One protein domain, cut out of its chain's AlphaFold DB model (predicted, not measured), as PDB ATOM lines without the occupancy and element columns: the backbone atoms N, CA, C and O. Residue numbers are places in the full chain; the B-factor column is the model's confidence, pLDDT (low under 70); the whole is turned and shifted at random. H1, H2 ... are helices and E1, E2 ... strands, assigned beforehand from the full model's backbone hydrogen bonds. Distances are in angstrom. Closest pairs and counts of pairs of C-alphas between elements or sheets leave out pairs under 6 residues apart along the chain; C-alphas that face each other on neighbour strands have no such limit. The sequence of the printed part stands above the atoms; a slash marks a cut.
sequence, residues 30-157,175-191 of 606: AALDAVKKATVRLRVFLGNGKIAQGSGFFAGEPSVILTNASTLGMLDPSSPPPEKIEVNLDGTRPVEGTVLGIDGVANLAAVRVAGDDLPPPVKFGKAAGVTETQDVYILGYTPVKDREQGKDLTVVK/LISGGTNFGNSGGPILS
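This is residues 30 to 157 and 175 to 191 of the 606 residues of the protein "Serine protease" of Limnoglobus roseus (UniProt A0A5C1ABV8). A closed barrel of six strands, E1 to E6, makes one part of this model, and a small three-stranded sheet, E8, E7 and E9, extends away from it, with E7 and E9 meeting the barrel at E1 and E2. The helix H1 covers E7 of the small sheet and leads into E1 of the barrel. The printed part has 145 residues, with one named helix and nine named strands in the order H1 E1 E2 E3 E4 E5 E6 E7 E8 E9; the class is mostly strand, though under half of the residues are in named elements. Both sheets are antiparallel, and the whole is compact, with a radius of gyration of the C-alphas of 14.7 A and spans of 42 by 34 by 34 A.

Find the barrel first: E1 is residues 39 to 45, 19.7 A; E2, 51 to 58, 21.9 A; E3, 64 to 67; E4, 84 to 88; E5, 95 to 103, 23.0 A; and E6, 108 to 113. E2 bends by 52 degrees at residue 54, and E5 by 58 degrees at residue 100. Begin at C-alpha 30, (268.698, 290.247, 330.456), for H1, residues 30 to 38, 12.4 A. E7 is residues 135 to 140, 17.0 A; E8, 154 to 157; E9, 188 to 191, ending at C-alpha 191, (257.346, 289.151, 322.409).

Round the ring run E1, E2, E3, E6, E5, E4 and back to E1. It holds two meanders, each strand the antiparallel neighbour of the one before: E1 E2 E3 and E4 E5 E6. E1 E2 E3 E4 and E3 E4 E5 E6 are Greek keys, four strands with the first the antiparallel neighbour of the fourth. Look for N 42 and O 54 at 2.8 A between E1 and E2, N 65 and O 111 at 2.8 A between E3 and E6, and N 43 and O 86 at 2.9 A between E1 and E4. In the other sheet E7 is the inner strand; N 138 and O 156 are 2.8 A apart, and N 137 and O 190 2.9 A. The closest C-alphas of E2 and E7, Ser 55 and Gly 140, are 5.4 A apart. H1 is on this sheet, over E7, at a height of 10.1 A; it runs along the strands, at 18 degrees to E7 on the local plane. In H1 every O i to N i+4 pair is within hydrogen-bond range. E5 and E8 are apart.

The C-alphas farthest apart, Gly 49 and Thr 131, stand 42.9 A from each other. Residues 158 to 174 are not printed; C-alphas 157 and 175 are 14.1 A apart across the cut. The links E3 to E4, E6 to E7 and E7 to E8 are long. Mean pLDDT of the printed part is 86.3; residues 76 to 79, 91 to 92, 143 to 151 and 182 are under 70.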
ATOM      1  N   ALA A  30     268.987 289.311 329.372       90.62
ATOM      2  CA  ALA A  30     268.698 290.247 330.456       90.62
ATOM      3  C   ALA A  30     267.196 290.564 330.599       90.62
ATOM      4  O   ALA A  30     266.695 290.685 331.716       90.62
ATOM      5  N   ALA A  31     266.470 290.680 329.481       90.50
ATOM      6  CA  ALA A  31     265.027 290.908 329.498       90.50
ATOM      7  C   ALA A  31     264.290 289.664 330.011       90.50
ATOM      8  O   ALA A  31     263.418 289.774 330.872       90.50
ATOM      9  N   LEU A  32     264.690 288.475 329.548       92.50
ATOM     10  CA  LEU A  32     264.129 287.217 330.033       92.50
ATOM     11  C   LEU A  32     264.367 287.037 331.540       92.50
ATOM     12  O   LEU A  32     263.432 286.706 332.262       92.50
ATOM     13  N   ASP A  33     265.583 287.290 332.025       92.69
ATOM     14  CA  ASP A  33     265.929 287.165 333.444       92.69
ATOM     15  C   ASP A  33     265.163 288.157 334.324       92.69
ATOM     16  O   ASP A  33     264.736 287.803 335.425       92.69
ATOM     17  N   ALA A  34     264.942 289.383 333.840       92.75
ATOM     18  CA  ALA A  34     264.129 290.368 334.543       92.75
ATOM     19  C   ALA A  34     262.676 289.894 334.705       92.75
ATOM     20  O   ALA A  34     262.138 289.930 335.812       92.75
ATOM     21  N   VAL A  35     262.056 289.385 333.632       94.75
ATOM     22  CA  VAL A  35     260.676 288.878 333.699       94.75
ATOM     23  C   VAL A  35     260.597 287.608 334.542       94.75
ATOM     24  O   VAL A  35     259.655 287.465 335.320       94.75
ATOM     25  N   LYS A  36     261.586 286.708 334.457       93.50
ATOM     26  CA  LYS A  36     261.640 285.517 335.315       93.50
ATOM     27  C   LYS A  36     261.622 285.889 336.793       93.50
ATOM     28  O   LYS A  36     260.774 285.390 337.519       93.50
ATOM     29  N   LYS A  37     262.487 286.819 337.216       92.75
ATOM     30  CA  LYS A  37     262.517 287.316 338.602       92.75
ATOM     31  C   LYS A  37     261.196 287.956 339.020       92.75
ATOM     32  O   LYS A  37     260.796 287.813 340.166       92.75
ATOM     33  N   ALA A  38     260.528 288.657 338.107       94.94
ATOM     34  CA  ALA A  38     259.251 289.305 338.380       94.94
ATOM     35  C   ALA A  38     258.045 288.350 338.385       94.94
ATOM     36  O   ALA A  38     256.961 288.767 338.790       94.94
ATOM     37  N   THR A  39     258.187 287.108 337.915       95.38
ATOM     38  CA  THR A  39     257.080 286.148 337.809       95.38
ATOM     39  C   THR A  39     256.974 285.349 339.102       95.38
ATOM     40  O   THR A  39     257.977 284.923 339.659       95.38
ATOM     41  N   VAL A  40     255.752 285.150 339.588       94.50
ATOM     42  CA  VAL A  40     255.472 284.530 340.888       94.50
ATOM     43  C   VAL A  40     254.490 283.380 340.762       94.50
ATOM     44  O   VAL A  40     253.642 283.359 339.862       94.50
ATOM     45  N   ARG A  41     254.556 282.446 341.710       92.94
ATOM     46  CA  ARG A  41     253.548 281.400 341.883       92.94
ATOM     47  C   ARG A  41     252.528 281.835 342.923       92.94
ATOM     48  O   ARG A  41     252.891 282.273 344.011       92.94
ATOM     49  N   LEU A  42     251.252 281.633 342.615       92.25
ATOM     50  CA  LEU A  42     250.142 281.872 343.529       92.25
ATOM     51  C   LEU A  42     249.569 280.542 344.018       92.25
ATOM     52  O   LEU A  42     249.303 279.642 343.217       92.25
ATOM     53  N   ARG A  43     249.342 280.432 345.329       91.44
ATOM     54  CA  ARG A  43     248.468 279.420 345.939       91.44
ATOM     55  C   ARG A  43     247.335 280.144 346.648       91.44
ATOM     56  O   ARG A  43     247.573 280.945 347.547       91.44
ATOM     57  N   VAL A  44     246.109 279.869 346.235       90.19
ATOM     58  CA  VAL A  44     244.922 280.589 346.690       90.19
ATOM     59  C   VAL A  44     244.029 279.627 347.452       90.19
ATOM     60  O   VAL A  44     243.574 278.628 346.896       90.19
ATOM     61  N   PHE A  45     243.784 279.929 348.719       88.94
ATOM     62  CA  PHE A  45     242.943 279.147 349.613       88.94
ATOM     63  C   PHE A  45     241.532 279.723 349.553       88.94
ATOM     64  O   PHE A  45     241.300 280.875 349.918       88.94
ATOM     65  N   LEU A  46     240.598 278.947 349.011       83.38
ATOM     66  CA  LEU A  46     239.214 279.363 348.808       83.38
ATOM     67  C   LEU A  46     238.356 278.935 350.001       83.38
ATOM     68  O   LEU A  46     238.582 277.871 350.571       83.38
ATOM     69  N   GLY A  47     237.286 279.684 350.292       73.06
ATOM     70  CA  GLY A  47     236.382 279.404 351.423       73.06
ATOM     71  C   GLY A  47     235.603 278.081 351.366       73.06
ATOM     72  O   GLY A  47     234.804 277.783 352.245       73.06
ATOM     73  N   ASN A  48     235.798 277.279 350.317       74.44
ATOM     74  CA  ASN A  48     235.265 275.921 350.194       74.44
ATOM     75  C   ASN A  48     236.320 274.834 350.492       74.44
ATOM     76  O   ASN A  48     236.088 273.666 350.183       74.44
ATOM     77  N   GLY A  49     237.489 275.213 351.022       75.06
ATOM     78  CA  GLY A  49     238.603 274.313 351.332       75.06
ATOM     79  C   GLY A  49     239.452 273.893 350.125       75.06
ATOM     80  O   GLY A  49     240.420 273.150 350.293       75.06
ATOM     81  N   LYS A  50     239.133 274.345 348.901       78.25
ATOM     82  CA  LYS A  50     239.963 274.082 347.714       78.25
ATOM     83  C   LYS A  50     241.161 275.028 347.669       78.25
ATOM     84  O   LYS A  50     241.061 276.200 348.024       78.25
ATOM     85  N   ILE A  51     242.273 274.523 347.137       82.50
ATOM     86  CA  ILE A  51     243.466 275.320 346.844       82.50
ATOM     87  C   ILE A  51     243.589 275.461 345.328       82.50
ATOM     88  O   ILE A  51     243.844 274.479 344.629       82.50
ATOM     89  N   ALA A  52     243.416 276.680 344.825       83.62
ATOM     90  CA  ALA A  52     243.744 277.015 343.447       83.62
ATOM     91  C   ALA A  52     245.231 277.373 343.330       83.62
ATOM     92  O   ALA A  52     245.870 277.804 344.293       83.62
ATOM     93  N   GLN A  53     245.796 277.165 342.145       85.81
ATOM     94  CA  GLN A  53     247.166 277.560 341.834       85.81
ATOM     95  C   GLN A  53     247.190 278.282 340.495       85.81
ATOM     96  O   GLN A  53     246.357 278.019 339.631       85.81
ATOM     97  N   GLY A  54     248.153 279.176 340.334       89.38
ATOM     98  CA  GLY A  54     248.391 279.872 339.080       89.38
ATOM     99  C   GLY A  54     249.655 280.708 339.156       89.38
ATOM    100  O   GLY A  54     250.449 280.581 340.092       89.38
ATOM    101  N   SER A  55     249.826 281.578 338.172       94.88
ATOM    102  CA  SER A  55     250.950 282.499 338.081       94.88
ATOM    103  C   SER A  55     250.492 283.949 338.207       94.88
ATOM    104  O   SER A  55     249.322 284.285 338.015       94.88
ATOM    105  N   GLY A  56     251.433 284.823 338.523       96.56
ATOM    106  CA  GLY A  56     251.289 286.268 338.420       96.56
ATOM    107  C   GLY A  56     252.641 286.895 338.122       96.56
ATOM    108  O   GLY A  56     253.646 286.189 338.036       96.56
ATOM    109  N   PHE A  57     252.692 288.211 337.976       97.62
ATOM    110  CA  PHE A  57     253.962 288.923 337.839       97.62
ATOM    111  C   PHE A  57     253.875 290.357 338.357       97.62
ATOM    112  O   PHE A  57     252.806 290.968 338.316       97.62
ATOM    113  N   PHE A  58     254.995 290.898 338.840       97.50
ATOM    114  CA  PHE A  58     255.059 292.280 339.312       97.50
ATOM    115  C   PHE A  58     254.845 293.263 338.156       97.50
ATOM    116  O   PHE A  58     255.575 293.216 337.167       97.50
ATOM    117  N   ALA A  59     253.862 294.159 338.264       96.12
ATOM    118  CA  ALA A  59     253.500 295.091 337.197       96.12
ATOM    119  C   ALA A  59     252.829 296.367 337.727       96.12
ATOM    120  O   ALA A  59     252.178 296.372 338.770       96.12
ATOM    121  N   GLY A  60     252.944 297.454 336.957       92.19
ATOM    122  CA  GLY A  60     252.323 298.750 337.250       92.19
ATOM    123  C   GLY A  60     253.035 299.548 338.344       92.19
ATOM    124  O   GLY A  60     253.531 300.636 338.068       92.19
ATOM    125  N   GLU A  61     253.100 299.016 339.563       93.81
ATOM    126  CA  GLU A  61     253.755 299.638 340.723       93.81
ATOM    127  C   GLU A  61     254.616 298.630 341.497       93.81
ATOM    128  O   GLU A  61     254.379 297.421 341.406       93.81
ATOM    129  N   PRO A  62     255.607 299.095 342.282       94.44
ATOM    130  CA  PRO A  62     256.331 298.230 343.205       94.44
ATOM    131  C   PRO A  62     255.379 297.449 344.116       94.44
ATOM    132  O   PRO A  62     254.381 297.984 344.603       94.44
ATOM    133  N   SER A  63     255.705 296.182 344.371       95.31
ATOM    134  CA  SER A  63     254.931 295.281 345.240       95.31
ATOM    135  C   SER A  63     253.510 294.943 344.760       95.31
ATOM    136  O   SER A  63     252.741 294.329 345.505       95.31
ATOM    137  N   VAL A  64     253.143 295.324 343.530       97.69
ATOM    138  CA  VAL A  64     251.859 294.980 342.905       97.69
ATOM    139  C   VAL A  64     252.060 293.860 341.900       97.69
ATOM    140  O   VAL A  64     252.886 293.957 340.999       97.69
ATOM    141  N   ILE A  65     251.263 292.811 342.045       98.19
ATOM    142  CA  ILE A  65     251.257 291.620 341.207       98.19
ATOM    143  C   ILE A  65     249.969 291.612 340.396       98.19
ATOM    144  O   ILE A  65     248.872 291.720 340.951       98.19
ATOM    145  N   LEU A  66     250.103 291.445 339.085       98.38
ATOM    146  CA  LEU A  66     248.989 291.188 338.188       98.38
ATOM    147  C   LEU A  66     248.803 289.677 338.008       98.38
ATOM    148  O   LEU A  66     249.770 288.934 337.852       98.38
ATOM    149  N   THR A  67     247.552 289.225 338.018       97.75
ATOM    150  CA  THR A  67     247.158 287.839 337.725       97.75
ATOM    151  C   THR A  67     245.745 287.805 337.128       97.75
ATOM    152  O   THR A  67     245.163 288.849 336.822       97.75
ATOM    153  N   ASN A  68     245.170 286.614 336.956       95.06
ATOM    154  CA  ASN A  68     243.777 286.464 336.561       95.06
ATOM    155  C   ASN A  68     242.818 286.491 337.753       95.06
ATOM    156  O   ASN A  68     243.078 285.881 338.791       95.06
ATOM    157  N   ALA A  69     241.636 287.076 337.551       92.06
ATOM    158  CA  ALA A  69     240.527 286.959 338.499       92.06
ATOM    159  C   ALA A  69     240.131 285.486 338.730       92.06
ATOM    160  O   ALA A  69     239.832 285.085 339.854       92.06
ATOM    161  N   SER A  70     240.216 284.649 337.690       86.19
ATOM    162  CA  SER A  70     239.954 283.210 337.764       86.19
ATOM    163  C   SER A  70     240.936 282.469 338.665       86.19
ATOM    164  O   SER A  70     240.532 281.530 339.344       86.19
ATOM    165  N   THR A  71     242.203 282.900 338.711       89.31
ATOM    166  CA  THR A  71     243.218 282.338 339.620       89.31
ATOM    167  C   THR A  71     242.823 282.556 341.077       89.31
ATOM    168  O   THR A  71     243.039 281.680 341.910       89.31
ATOM    169  N   LEU A  72     242.194 283.696 341.374       90.31
ATOM    170  CA  LEU A  72     241.730 284.029 342.719       90.31
ATOM    171  C   LEU A  72     240.348 283.442 343.054       90.31
ATOM    172  O   LEU A  72     239.878 283.601 344.175       90.31
ATOM    173  N   GLY A  73     239.674 282.789 342.101       82.38
ATOM    174  CA  GLY A  73     238.279 282.358 342.258       82.38
ATOM    175  C   GLY A  73     237.269 283.515 342.239       82.38
ATOM    176  O   GLY A  73     236.128 283.349 342.668       82.38
ATOM    177  N   MET A  74     237.677 284.682 341.732       83.31
ATOM    178  CA  MET A  74     236.926 285.941 341.776       83.31
ATOM    179  C   MET A  74     236.521 286.441 340.380       83.31
ATOM    180  O   MET A  74     236.419 287.641 340.155       83.31
ATOM    181  N   LEU A  75     236.314 285.542 339.409       75.56
ATOM    182  CA  LEU A  75     235.733 285.920 338.109       75.56
ATOM    183  C   LEU A  75     234.345 286.564 338.264       75.56
ATOM    184  O   LEU A  75     234.017 287.501 337.544       75.56
ATOM    185  N   ASP A  76     233.552 286.066 339.210       61.81
ATOM    186  CA  ASP A  76     232.231 286.589 339.553       61.81
ATOM    187  C   ASP A  76     232.373 287.738 340.578       61.81
ATOM    188  O   ASP A  76     233.009 287.541 341.619       61.81
ATOM    189  N   PRO A  77     231.772 288.922 340.339       64.19
ATOM    190  CA  PRO A  77     231.741 290.023 341.306       64.19
ATOM    191  C   PRO A  77     231.156 289.665 342.683       64.19
ATOM    192  O   PRO A  77     231.438 290.355 343.660       64.19
ATOM    193  N   SER A  78     230.327 288.622 342.763       61.28
ATOM    194  CA  SER A  78     229.712 288.115 343.992       61.28
ATOM    195  C   SER A  78     230.546 287.045 344.706       61.28
ATOM    196  O   SER A  78     230.194 286.634 345.817       61.28
ATOM    197  N   SER A  79     231.653 286.582 344.105       68.38
ATOM    198  CA  SER A  79     232.547 285.628 344.761       68.38
ATOM    199  C   SER A  79     233.099 286.211 346.062       68.38
ATOM    200  O   SER A  79     233.612 287.333 346.057       68.38
ATOM    201  N   PRO A  80     233.059 285.450 347.176       76.00
ATOM    202  CA  PRO A  80     233.755 285.872 348.372       76.00
ATOM    203  C   PRO A  80     235.257 285.956 348.068       76.00
ATOM    204  O   PRO A  80     235.763 285.173 347.254       76.00
ATOM    205  N   PRO A  81     235.977 286.879 348.719       85.81
ATOM    206  CA  PRO A  81     237.425 286.903 348.620       85.81
ATOM    207  C   PRO A  81     238.014 285.566 349.105       85.81
ATOM    208  O   PRO A  81     237.408 284.894 349.950       85.81
ATOM    209  N   PRO A  82     239.179 285.157 348.578       89.50
ATOM    210  CA  PRO A  82     239.890 283.999 349.099       89.50
ATOM    211  C   PRO A  82     240.242 284.204 350.576       89.50
ATOM    212  O   PRO A  82     240.497 285.326 351.010       89.50
ATOM    213  N   GLU A  83     240.289 283.112 351.338       92.31
ATOM    214  CA  GLU A  83     240.682 283.136 352.754       92.31
ATOM    215  C   GLU A  83     242.147 283.538 352.914       92.31
ATOM    216  O   GLU A  83     242.508 284.215 353.871       92.31
ATOM    217  N   LYS A  84     242.993 283.108 351.969       95.31
ATOM    218  CA  LYS A  84     244.423 283.408 351.955       95.31
ATOM    219  C   LYS A  84     244.983 283.338 350.540       95.31
ATOM    220  O   LYS A  84     244.621 282.454 349.760       95.31
ATOM    221  N   ILE A  85     245.922 284.227 350.227       96.31
ATOM    222  CA  ILE A  85     246.741 284.166 349.013       96.31
ATOM    223  C   ILE A  85     248.200 284.040 349.444       96.31
ATOM    224  O   ILE A  85     248.745 284.951 350.057       96.31
ATOM    225  N   GLU A  86     248.840 282.923 349.115       94.44
ATOM    226  CA  GLU A  86     250.287 282.757 349.246       94.44
ATOM    227  C   GLU A  86     250.959 283.067 347.910       94.44
ATOM    228  O   GLU A  86     250.636 282.469 346.879       94.44
ATOM    229  N   VAL A  87     251.912 283.991 347.949       93.88
ATOM    230  CA  VAL A  87     252.742 284.393 346.820       93.88
ATOM    231  C   VAL A  87     254.155 283.879 347.043       93.88
ATOM    232  O   VAL A  87     254.811 284.247 348.016       93.88
ATOM    233  N   ASN A  88     254.637 283.050 346.124       89.38
ATOM    234  CA  ASN A  88     255.985 282.500 346.169       89.38
ATOM    235  C   ASN A  88     256.829 283.118 345.061       89.38
ATOM    236  O   ASN A  88     256.478 283.011 343.881       89.38
ATOM    237  N   LEU A  89     257.946 283.716 345.457       81.19
ATOM    238  CA  LEU A  89     259.040 284.051 344.559       81.19
ATOM    239  C   LEU A  89     260.038 282.884 344.581       81.19
ATOM    240  O   LEU A  89     260.197 282.213 345.607       81.19
ATOM    241  N   ASP A  90     260.687 282.608 343.451       71.88
ATOM    242  CA  ASP A  90     261.642 281.499 343.364       71.88
ATOM    243  C   ASP A  90     262.738 281.619 344.431       71.88
ATOM    244  O   ASP A  90     263.425 282.633 344.541       71.88
ATOM    245  N   GLY A  91     262.902 280.556 345.225       64.81
ATOM    246  CA  GLY A  91     263.926 280.472 346.270       64.81
ATOM    247  C   GLY A  91     263.619 281.227 347.570       64.81
ATOM    248  O   GLY A  91     264.454 281.194 348.474       64.81
ATOM    249  N   THR A  92     262.448 281.863 347.715       69.88
ATOM    250  CA  THR A  92     262.063 282.589 348.940       69.88
ATOM    251  C   THR A  92     260.945 281.891 349.715       69.88
ATOM    252  O   THR A  92     260.278 280.974 349.229       69.88
ATOM    253  N   ARG A  93     260.713 282.337 350.957       78.06
ATOM    254  CA  ARG A  93     259.509 281.942 351.701       78.06
ATOM    255  C   ARG A  93     258.263 282.578 351.062       78.06
ATOM    256  O   ARG A  93     258.378 283.687 350.536       78.06
ATOM    257  N   PRO A  94     257.097 281.910 351.139       86.75
ATOM    258  CA  PRO A  94     255.819 282.503 350.764       86.75
ATOM    259  C   PRO A  94     255.547 283.801 351.529       86.75
ATOM    260  O   PRO A  94     255.747 283.845 352.745       86.75
ATOM    261  N   VAL A  95     255.025 284.813 350.839       92.56
ATOM    262  CA  VAL A  95     254.460 286.029 351.443       92.56
ATOM    263  C   VAL A  95     252.952 286.073 351.220       92.56
ATOM    264  O   VAL A  95     252.437 285.515 350.250       92.56
ATOM    265  N   GLU A  96     252.224 286.708 352.132       95.06
ATOM    266  CA  GLU A  96     250.773 286.829 352.018       95.06
ATOM    267  C   GLU A  96     250.383 287.988 351.091       95.06
ATOM    268  O   GLU A  96     250.952 289.078 351.156       95.06
ATOM    269  N   GLY A  97     249.421 287.730 350.204       96.81
ATOM    270  CA  GLY A  97     248.895 288.697 349.250       96.81
ATOM    271  C   GLY A  97     247.548 289.280 349.677       96.81
ATOM    272  O   GLY A  97     246.652 288.558 350.104       96.81
ATOM    273  N   THR A  98     247.370 290.587 349.490       97.19
ATOM    274  CA  THR A  98     246.101 291.305 349.679       97.19
ATOM    275  C   THR A  98     245.518 291.714 348.330       97.19
ATOM    276  O   THR A  98     246.200 292.342 347.523       97.19
ATOM    277  N   VAL A  99     244.249 291.401 348.072       96.25
ATOM    278  CA  VAL A  99     243.566 291.830 346.841       96.25
ATOM    279  C   VAL A  99     243.375 293.350 346.850       96.25
ATOM    280  O   VAL A  99     242.788 293.896 347.779       96.25
ATOM    281  N   LEU A 100     243.855 294.027 345.804       95.12
ATOM    282  CA  LEU A 100     243.660 295.466 345.592       95.12
ATOM    283  C   LEU A 100     242.421 295.770 344.747       95.12
ATOM    284  O   LEU A 100     241.741 296.767 344.965       95.12
ATOM    285  N   GLY A 101     242.128 294.914 343.771       92.75
ATOM    286  CA  GLY A 101     240.953 295.051 342.924       92.75
ATOM    287  C   GLY A 101     240.841 293.927 341.907       92.75
ATOM    288  O   GLY A 101     241.812 293.220 341.623       92.75
ATOM    289  N   ILE A 102     239.633 293.770 341.375       91.81
ATOM    290  CA  ILE A 102     239.241 292.692 340.470       91.81
ATOM    291  C   ILE A 102     238.491 293.285 339.281       91.81
ATOM    292  O   ILE A 102     237.652 294.170 339.433       91.81
ATOM    293  N   ASP A 103     238.767 292.745 338.104       89.62
ATOM    294  CA  ASP A 103     237.991 292.947 336.893       89.62
ATOM    295  C   ASP A 103     237.598 291.578 336.339       89.62
ATOM    296  O   ASP A 103     238.309 290.974 335.532       89.62
ATOM    297  N   GLY A 104     236.464 291.069 336.823       83.62
ATOM    298  CA  GLY A 104     235.952 289.756 336.440       83.62
ATOM    299  C   GLY A 104     235.680 289.640 334.939       83.62
ATOM    300  O   GLY A 104     235.976 288.615 334.332       83.62
ATOM    301  N   VAL A 105     235.228 290.731 334.311       80.56
ATOM    302  CA  VAL A 105     234.934 290.783 332.869       80.56
ATOM    303  C   VAL A 105     236.210 290.651 332.039       80.56
ATOM    304  O   VAL A 105     236.224 289.925 331.047       80.56
ATOM    305  N   ALA A 106     237.288 291.332 332.435       86.00
ATOM    306  CA  ALA A 106     238.585 291.221 331.764       86.00
ATOM    307  C   ALA A 106     239.418 290.014 332.239       86.00
ATOM    308  O   ALA A 106     240.496 289.774 331.700       86.00
ATOM    309  N   ASN A 107     238.935 289.267 333.237       90.88
ATOM    310  CA  ASN A 107     239.669 288.224 333.946       90.88
ATOM    311  C   ASN A 107     241.025 288.709 334.502       90.88
ATOM    312  O   ASN A 107     242.045 288.031 334.360       90.88
ATOM    313  N   LEU A 108     241.047 289.879 335.145       95.50
ATOM    314  CA  LEU A 108     242.250 290.479 335.733       95.50
ATOM    315  C   LEU A 108     242.077 290.736 337.230       95.50
ATOM    316  O   LEU A 108     240.990 291.059 337.703       95.50
ATOM    317  N   ALA A 109     243.171 290.606 337.971       96.88
ATOM    318  CA  ALA A 109     243.232 290.889 339.395       96.88
ATOM    319  C   ALA A 109     244.575 291.520 339.762       96.88
ATOM    320  O   ALA A 109     245.614 291.133 339.222       96.88
ATOM    321  N   ALA A 110     244.546 292.463 340.703       97.88
ATOM    322  CA  ALA A 110     245.736 293.057 341.301       97.88
ATOM    323  C   ALA A 110     245.865 292.601 342.757       97.88
ATOM    324  O   ALA A 110     244.913 292.703 343.534       97.88
ATOM    325  N   VAL A 111     247.052 292.129 343.128       98.00
ATOM    326  CA  VAL A 111     247.393 291.679 344.480       98.00
ATOM    327  C   VAL A 111     248.600 292.469 344.968       98.00
ATOM    328  O   VAL A 111     249.575 292.625 344.240       98.00
ATOM    329  N   ARG A 112     248.553 292.971 346.198       97.44
ATOM    330  CA  ARG A 112     249.690 293.594 346.876       97.44
ATOM    331  C   ARG A 112     250.348 292.597 347.805       97.44
ATOM    332  O   ARG A 112     249.655 291.876 348.513       97.44
ATOM    333  N   VAL A 113     251.669 292.612 347.839       95.94
ATOM    334  CA  VAL A 113     252.462 291.885 348.833       95.94
ATOM    335  C   VAL A 113     253.292 292.869 349.644       95.94
ATOM    336  O   VAL A 113     253.589 293.966 349.176       95.94
ATOM    337  N   ALA A 114     253.648 292.484 350.863       90.88
ATOM    338  CA  ALA A 114     254.642 293.189 351.661       90.88
ATOM    339  C   ALA A 114     255.965 292.419 351.615       90.88
ATOM    340  O   ALA A 114     255.969 291.187 351.618       90.88
ATOM    341  N   GLY A 115     257.079 293.142 351.582       83.56
ATOM    342  CA  GLY A 115     258.413 292.559 351.612       83.56
ATOM    343  C   GLY A 115     259.474 293.571 351.212       83.56
ATOM    344  O   GLY A 115     259.208 294.478 350.422       83.56
ATOM    345  N   ASP A 116     260.668 293.385 351.757       77.56
ATOM    346  CA  ASP A 116     261.874 294.070 351.309       77.56
ATOM    347  C   ASP A 116     262.476 293.304 350.113       77.56
ATOM    348  O   ASP A 116     262.200 292.116 349.927       77.56
ATOM    349  N   ASP A 117     263.259 293.981 349.270       84.50
ATOM    350  CA  ASP A 117     263.948 293.392 348.105       84.50
ATOM    351  C   ASP A 117     263.044 292.676 347.076       84.50
ATOM    352  O   ASP A 117     263.452 291.729 346.396       84.50
ATOM    353  N   LEU A 118     261.804 293.149 346.913       90.88
ATOM    354  CA  LEU A 118     260.902 292.638 345.882       90.88
ATOM    355  C   LEU A 118     261.399 292.993 344.464       90.88
ATOM    356  O   LEU A 118     261.896 294.101 344.238       90.88
ATOM    357  N   PRO A 119     261.223 292.094 343.474       91.25
ATOM    358  CA  PRO A 119     261.549 292.376 342.083       91.25
ATOM    359  C   PRO A 119     260.839 293.635 341.561       91.25
ATOM    360  O   PRO A 119     259.669 293.869 341.882       91.25
ATOM    361  N   PRO A 120     261.505 294.438 340.711       92.81
ATOM    362  CA  PRO A 120     260.867 295.593 340.103       92.81
ATOM    363  C   PRO A 120     259.740 295.157 339.151       92.81
ATOM    364  O   PRO A 120     259.837 294.098 338.521       92.81
ATOM    365  N   PRO A 121     258.689 295.980 338.991       94.56
ATOM    366  CA  PRO A 121     257.613 295.682 338.062       94.56
ATOM    367  C   PRO A 121     258.115 295.678 336.615       94.56
ATOM    368  O   PRO A 121     258.875 296.558 336.197       94.56
ATOM    369  N   VAL A 122     257.646 294.712 335.826       94.75
ATOM    370  CA  VAL A 122     257.912 294.675 334.385       94.75
ATOM    371  C   VAL A 122     257.023 295.673 333.650       94.75
ATOM    372  O   VAL A 122     255.891 295.958 334.051       94.75
ATOM    373  N   LYS A 123     257.549 296.228 332.556       90.88
ATOM    374  CA  LYS A 123     256.821 297.176 331.710       90.88
ATOM    375  C   LYS A 123     255.969 296.432 330.686       90.88
ATOM    376  O   LYS A 123     256.396 295.425 330.123       90.88
ATOM    377  N   PHE A 124     254.787 296.973 330.415       93.56
ATOM    378  CA  PHE A 124     253.958 296.514 329.309       93.56
ATOM    379  C   PHE A 124     254.514 297.011 327.975       93.56
ATOM    380  O   PHE A 124     254.848 298.187 327.823       93.56
ATOM    381  N   GLY A 125     254.576 296.102 327.007       91.81
ATOM    382  CA  GLY A 125     254.705 296.419 325.593       91.81
ATOM    383  C   GLY A 125     253.351 296.746 324.964       91.81
ATOM    384  O   GLY A 125     252.389 297.106 325.644       91.81
ATOM    385  N   LYS A 126     253.267 296.601 323.638       89.44
ATOM    386  CA  LYS A 126     252.035 296.820 322.867       89.44
ATOM    387  C   LYS A 126     251.661 295.560 322.100       89.44
ATOM    388  O   LYS A 126     252.411 295.144 321.218       89.44
ATOM    389  N   ALA A 127     250.484 295.001 322.371       85.50
ATOM    390  CA  ALA A 127     249.940 293.924 321.551       85.50
ATOM    391  C   ALA A 127     249.501 294.449 320.179       85.50
ATOM    392  O   ALA A 127     249.521 293.714 319.204       85.50
ATOM    393  N   ALA A 128     249.138 295.730 320.056       82.00
ATOM    394  CA  ALA A 128     248.660 296.303 318.794       82.00
ATOM    395  C   ALA A 128     249.640 296.168 317.608       82.00
ATOM    396  O   ALA A 128     249.197 296.234 316.459       82.00
ATOM    397  N   GLY A 129     250.939 296.014 317.891       79.94
ATOM    398  CA  GLY A 129     251.999 295.848 316.898       79.94
ATOM    399  C   GLY A 129     252.368 294.397 316.586       79.94
ATOM    400  O   GLY A 129     253.274 294.193 315.783       79.94
ATOM    401  N   VAL A 130     251.715 293.405 317.206       86.88
ATOM    402  CA  VAL A 130     252.024 291.997 316.922       86.88
ATOM    403  C   VAL A 130     251.426 291.567 315.592       86.88
ATOM    404  O   VAL A 130     250.314 291.962 315.233       86.88
ATOM    405  N   THR A 131     252.160 290.726 314.875       87.50
ATOM    406  CA  THR A 131     251.709 290.129 313.617       87.50
ATOM    407  C   THR A 131     251.462 288.642 313.798       87.50
ATOM    408  O   THR A 131     252.089 287.994 314.635       87.50
ATOM    409  N   GLU A 132     250.573 288.076 312.986       91.38
ATOM    410  CA  GLU A 132     250.412 286.624 312.901       91.38
ATOM    411  C   GLU A 132     251.764 285.949 312.637       91.38
ATOM    412  O   GLU A 132     252.648 286.530 312.004       91.38
ATOM    413  N   THR A 133     251.928 284.728 313.146       91.00
ATOM    414  CA  THR A 133     253.159 283.916 313.122       91.00
ATOM    415  C   THR A 133     254.319 284.429 313.977       91.00
ATOM    416  O   THR A 133     255.293 283.702 314.145       91.00
ATOM    417  N   GLN A 134     254.223 285.626 314.570       92.38
ATOM    418  CA  GLN A 134     255.266 286.143 315.454       92.38
ATOM    419  C   GLN A 134     255.446 285.230 316.673       92.38
ATOM    420  O   GLN A 134     254.471 284.883 317.342       92.38
ATOM    421  N   ASP A 135     256.699 284.882 316.971       94.50
ATOM    422  CA  ASP A 135     257.057 284.101 318.152       94.50
ATOM    423  C   ASP A 135     256.731 284.860 319.443       94.50
ATOM    424  O   ASP A 135     257.016 286.053 319.594       94.50
ATOM    425  N   VAL A 136     256.173 284.129 320.402       95.44
ATOM    426  CA  VAL A 136     255.882 284.618 321.750       95.44
ATOM    427  C   VAL A 136     256.315 283.598 322.790       95.44
ATOM    428  O   VAL A 136     256.465 282.412 322.499       95.44
ATOM    429  N   TYR A 137     256.507 284.055 324.022       95.62
ATOM    430  CA  TYR A 137     256.987 283.213 325.112       95.62
ATOM    431  C   TYR A 137     256.124 283.412 326.347       95.62
ATOM    432  O   TYR A 137     255.925 284.534 326.799       95.62
ATOM    433  N   ILE A 138     255.605 282.321 326.891       95.25
ATOM    434  CA  ILE A 138     254.671 282.331 328.014       95.25
ATOM    435  C   ILE A 138     255.424 281.873 329.253       95.25
ATOM    436  O   ILE A 138     255.987 280.775 329.253       95.25
ATOM    437  N   LEU A 139     255.435 282.698 330.297       94.44
ATOM    438  CA  LEU A 139     256.104 282.373 331.552       94.44
ATOM    439  C   LEU A 139     255.085 281.993 332.623       94.44
ATOM    440  O   LEU A 139     254.033 282.618 332.743       94.44
ATOM    441  N   GLY A 140     255.409 280.978 333.421       92.56
ATOM    442  CA  GLY A 140     254.614 280.632 334.596       92.56
ATOM    443  C   GLY A 140     254.924 279.264 335.188       92.56
ATOM    444  O   GLY A 140     255.786 278.527 334.706       92.56
ATOM    445  N   TYR A 141     254.208 278.929 336.254       87.62
ATOM    446  CA  TYR A 141     254.466 277.782 337.118       87.62
ATOM    447  C   TYR A 141     253.556 276.606 336.789       87.62
ATOM    448  O   TYR A 141     252.447 276.478 337.308       87.62
ATOM    449  N   THR A 142     254.026 275.714 335.920       72.31
ATOM    450  CA  THR A 142     253.252 274.542 335.499       72.31
ATOM    451  C   THR A 142     253.453 273.346 336.424       72.31
ATOM    452  O   THR A 142     254.598 273.019 336.744       72.31
ATOM    453  N   PRO A 143     252.389 272.629 336.828       60.94
ATOM    454  CA  PRO A 143     252.551 271.368 337.540       60.94
ATOM    455  C   PRO A 143     253.172 270.312 336.605       60.94
ATOM    456  O   PRO A 143     252.563 269.917 335.615       60.94
ATOM    457  N   VAL A 144     254.391 269.855 336.915       54.31
ATOM    458  CA  VAL A 144     255.077 268.756 336.207       54.31
ATOM    459  C   VAL A 144     254.772 267.442 336.933       54.31
ATOM    460  O   VAL A 144     254.936 267.379 338.149       54.31
ATOM    461  N   LYS A 145     254.318 266.408 336.204       45.62
ATOM    462  CA  LYS A 145     253.815 265.132 336.764       45.62
ATOM    463  C   LYS A 145     254.826 264.350 337.625       45.62
ATOM    464  O   LYS A 145     254.383 263.628 338.507       45.62
ATOM    465  N   ASP A 146     256.132 264.553 337.435       44.28
ATOM    466  CA  ASP A 146     257.188 263.710 338.033       44.28
ATOM    467  C   ASP A 146     258.177 264.475 338.935       44.28
ATOM    468  O   ASP A 146     259.264 263.991 339.247       44.28
ATOM    469  N   ARG A 147     257.831 265.694 339.361       45.50
ATOM    470  CA  ARG A 147     258.578 266.447 340.381       45.50
ATOM    471  C   ARG A 147     257.631 266.836 341.500       45.50
ATOM    472  O   ARG A 147     256.442 267.033 341.258       45.50
ATOM    473  N   GLU A 148     258.146 267.000 342.715       43.91
ATOM    474  CA  GLU A 148     257.354 267.573 343.801       43.91
ATOM    475  C   GLU A 148     256.805 268.957 343.400       43.91
ATOM    476  O   GLU A 148     257.507 269.963 343.447       43.91
ATOM    477  N   GLN A 149     255.535 268.990 342.988       48.16
ATOM    478  CA  GLN A 149     254.672 270.164 342.825       48.16
ATOM    479  C   GLN A 149     255.305 271.422 342.195       48.16
ATOM    480  O   GLN A 149     255.543 272.392 342.911       48.16
ATOM    481  N   GLY A 150     255.437 271.488 340.863       51.94
ATOM    482  CA  GLY A 150     255.447 272.761 340.103       51.94
ATOM    483  C   GLY A 150     256.310 273.898 340.681       51.94
ATOM    484  O   GLY A 150     255.843 275.033 340.765       51.94
ATOM    485  N   LYS A 151     257.509 273.572 341.185       57.00
ATOM    486  CA  LYS A 151     258.418 274.525 341.846       57.00
ATOM    487  C   LYS A 151     259.195 275.389 340.850       57.00
ATOM    488  O   LYS A 151     259.565 276.493 341.210       57.00
ATOM    489  N   ASP A 152     259.377 274.916 339.619       74.62
ATOM    490  CA  ASP A 152     260.226 275.587 338.638       74.62
ATOM    491  C   ASP A 152     259.391 276.444 337.679       74.62
ATOM    492  O   ASP A 152     258.415 275.975 337.082       74.62
ATOM    493  N   LEU A 153     259.807 277.697 337.501       86.19
ATOM    494  CA  LEU A 153     259.285 278.579 336.467       86.19
ATOM    495  C   LEU A 153     259.563 277.996 335.072       86.19
ATOM    496  O   LEU A 153     260.696 277.656 334.729       86.19
ATOM    497  N   THR A 154     258.533 277.933 334.232       88.19
ATOM    498  CA  THR A 154     258.644 277.462 332.844       88.19
ATOM    499  C   THR A 154     258.555 278.611 331.848       88.19
ATOM    500  O   THR A 154     257.901 279.619 332.109       88.19
ATOM    501  N   VAL A 155     259.211 278.442 330.698       91.94
ATOM    502  CA  VAL A 155     259.141 279.350 329.546       91.94
ATOM    503  C   VAL A 155     258.687 278.532 328.340       91.94
ATOM    504  O   VAL A 155     259.426 277.676 327.859       91.94
ATOM    505  N   VAL A 156     257.469 278.774 327.861       91.88
ATOM    506  CA  VAL A 156     256.873 278.039 326.737       91.88
ATOM    507  C   VAL A 156     256.903 278.913 325.491       91.88
ATOM    508  O   VAL A 156     256.264 279.962 325.464       91.88
ATOM    509  N   LYS A 157     257.625 278.482 324.450       93.69
ATOM    510  CA  LYS A 157     257.588 279.131 323.131       93.69
ATOM    511  C   LYS A 157     256.267 278.801 322.424       93.69
ATOM    512  O   LYS A 157     255.838 277.649 322.419       93.69
ATOM    513  N   LEU A 175     245.222 286.107 320.280       92.12
ATOM    514  CA  LEU A 175     245.064 284.679 320.000       92.12
ATOM    515  C   LEU A 175     246.445 284.065 319.783       92.12
ATOM    516  O   LEU A 175     247.194 284.522 318.920       92.12
ATOM    517  N   ILE A 176     246.773 283.036 320.555       92.56
ATOM    518  CA  ILE A 176     248.055 282.326 320.484       92.56
ATOM    519  C   ILE A 176     247.840 280.859 320.125       92.56
ATOM    520  O   ILE A 176     246.835 280.252 320.494       92.56
ATOM    521  N   SER A 177     248.802 280.276 319.417       91.38
ATOM    522  CA  SER A 177     248.667 278.938 318.825       91.38
ATOM    523  C   SER A 177     248.538 277.832 319.875       91.38
ATOM    524  O   SER A 177     247.977 276.774 319.602       91.38
ATOM    525  N   GLY A 178     249.035 278.077 321.087       87.69
ATOM    526  CA  GLY A 178     248.958 277.150 322.209       87.69
ATOM    527  C   GLY A 178     249.917 277.520 323.339       87.69
ATOM    528  O   GLY A 178     250.549 278.578 323.317       87.69
ATOM    529  N   GLY A 179     250.068 276.623 324.313       84.19
ATOM    530  CA  GLY A 179     251.057 276.745 325.388       84.19
ATOM    531  C   GLY A 179     250.544 277.368 326.688       84.19
ATOM    532  O   GLY A 179     251.248 277.293 327.692       84.19
ATOM    533  N   THR A 180     249.322 277.910 326.727       82.12
ATOM    534  CA  THR A 180     248.656 278.277 327.990       82.12
ATOM    535  C   THR A 180     247.980 277.072 328.630       82.12
ATOM    536  O   THR A 180     247.456 276.191 327.947       82.12
ATOM    537  N   ASN A 181     248.031 276.999 329.955       78.50
ATOM    538  CA  ASN A 181     247.457 275.934 330.768       78.50
ATOM    539  C   ASN A 181     247.190 276.438 332.203       78.50
ATOM    540  O   ASN A 181     247.451 277.596 332.532       78.50
ATOM    541  N   PHE A 182     246.676 275.560 333.073       68.19
ATOM    542  CA  PHE A 182     246.336 275.894 334.464       68.19
ATOM    543  C   PHE A 182     247.493 276.530 335.250       68.19
ATOM    544  O   PHE A 182     247.260 277.388 336.091       68.19
ATOM    545  N   GLY A 183     248.740 276.150 334.970       75.62
ATOM    546  CA  GLY A 183     249.876 276.613 335.757       75.62
ATOM    547  C   GLY A 183     250.433 277.973 335.351       75.62
ATOM    548  O   GLY A 183     250.798 278.768 336.215       75.62
ATOM    549  N   ASN A 184     250.463 278.286 334.054       87.62
ATOM    550  CA  ASN A 184     250.932 279.591 333.574       87.62
ATOM    551  C   ASN A 184     249.819 280.642 333.414       87.62
ATOM    552  O   ASN A 184     250.114 281.776 333.049       87.62
ATOM    553  N   SER A 185     248.562 280.314 333.744       90.06
ATOM    554  CA  SER A 185     247.462 281.288 333.818       90.06
ATOM    555  C   SER A 185     247.802 282.435 334.768       90.06
ATOM    556  O   SER A 185     248.224 282.202 335.900       90.06
ATOM    557  N   GLY A 186     247.605 283.668 334.311       94.19
ATOM    558  CA  GLY A 186     247.966 284.892 335.021       94.19
ATOM    559  C   GLY A 186     249.428 285.311 334.837       94.19
ATOM    560  O   GLY A 186     249.784 286.420 335.221       94.19
ATOM    561  N   GLY A 187     250.265 284.468 334.224       96.56
ATOM    562  CA  GLY A 187     251.651 284.785 333.890       96.56
ATOM    563  C   GLY A 187     251.793 285.670 332.641       96.56
ATOM    564  O   GLY A 187     250.842 285.804 331.857       96.56
ATOM    565  N   PRO A 188     252.967 286.292 332.436       97.50
ATOM    566  CA  PRO A 188     253.193 287.201 331.321       97.50
ATOM    567  C   PRO A 188     253.448 286.448 330.006       97.50
ATOM    568  O   PRO A 188     254.084 285.391 329.975       97.50
ATOM    569  N   ILE A 189     252.987 287.037 328.903       97.12
ATOM    570  CA  ILE A 189     253.317 286.637 327.531       97.12
ATOM    571  C   ILE A 189     254.258 287.684 326.946       97.12
ATOM    572  O   ILE A 189     253.907 288.863 326.890       97.12
ATOM    573  N   LEU A 190     255.429 287.250 326.493       96.38
ATOM    574  CA  LEU A 190     256.478 288.102 325.949       96.38
ATOM    575  C   LEU A 190     256.538 288.023 324.427       96.38
ATOM    576  O   LEU A 190     256.372 286.947 323.851       96.38
ATOM    577  N   SER A 191     256.852 289.145 323.787       93.19
ATOM    578  CA  SER A 191     257.346 289.151 322.409       93.19
ATOM    579  C   SER A 191     258.792 288.640 322.344       93.19
ATOM    580  O   SER A 191     259.477 288.543 323.364       93.19
TER     581      SER A 191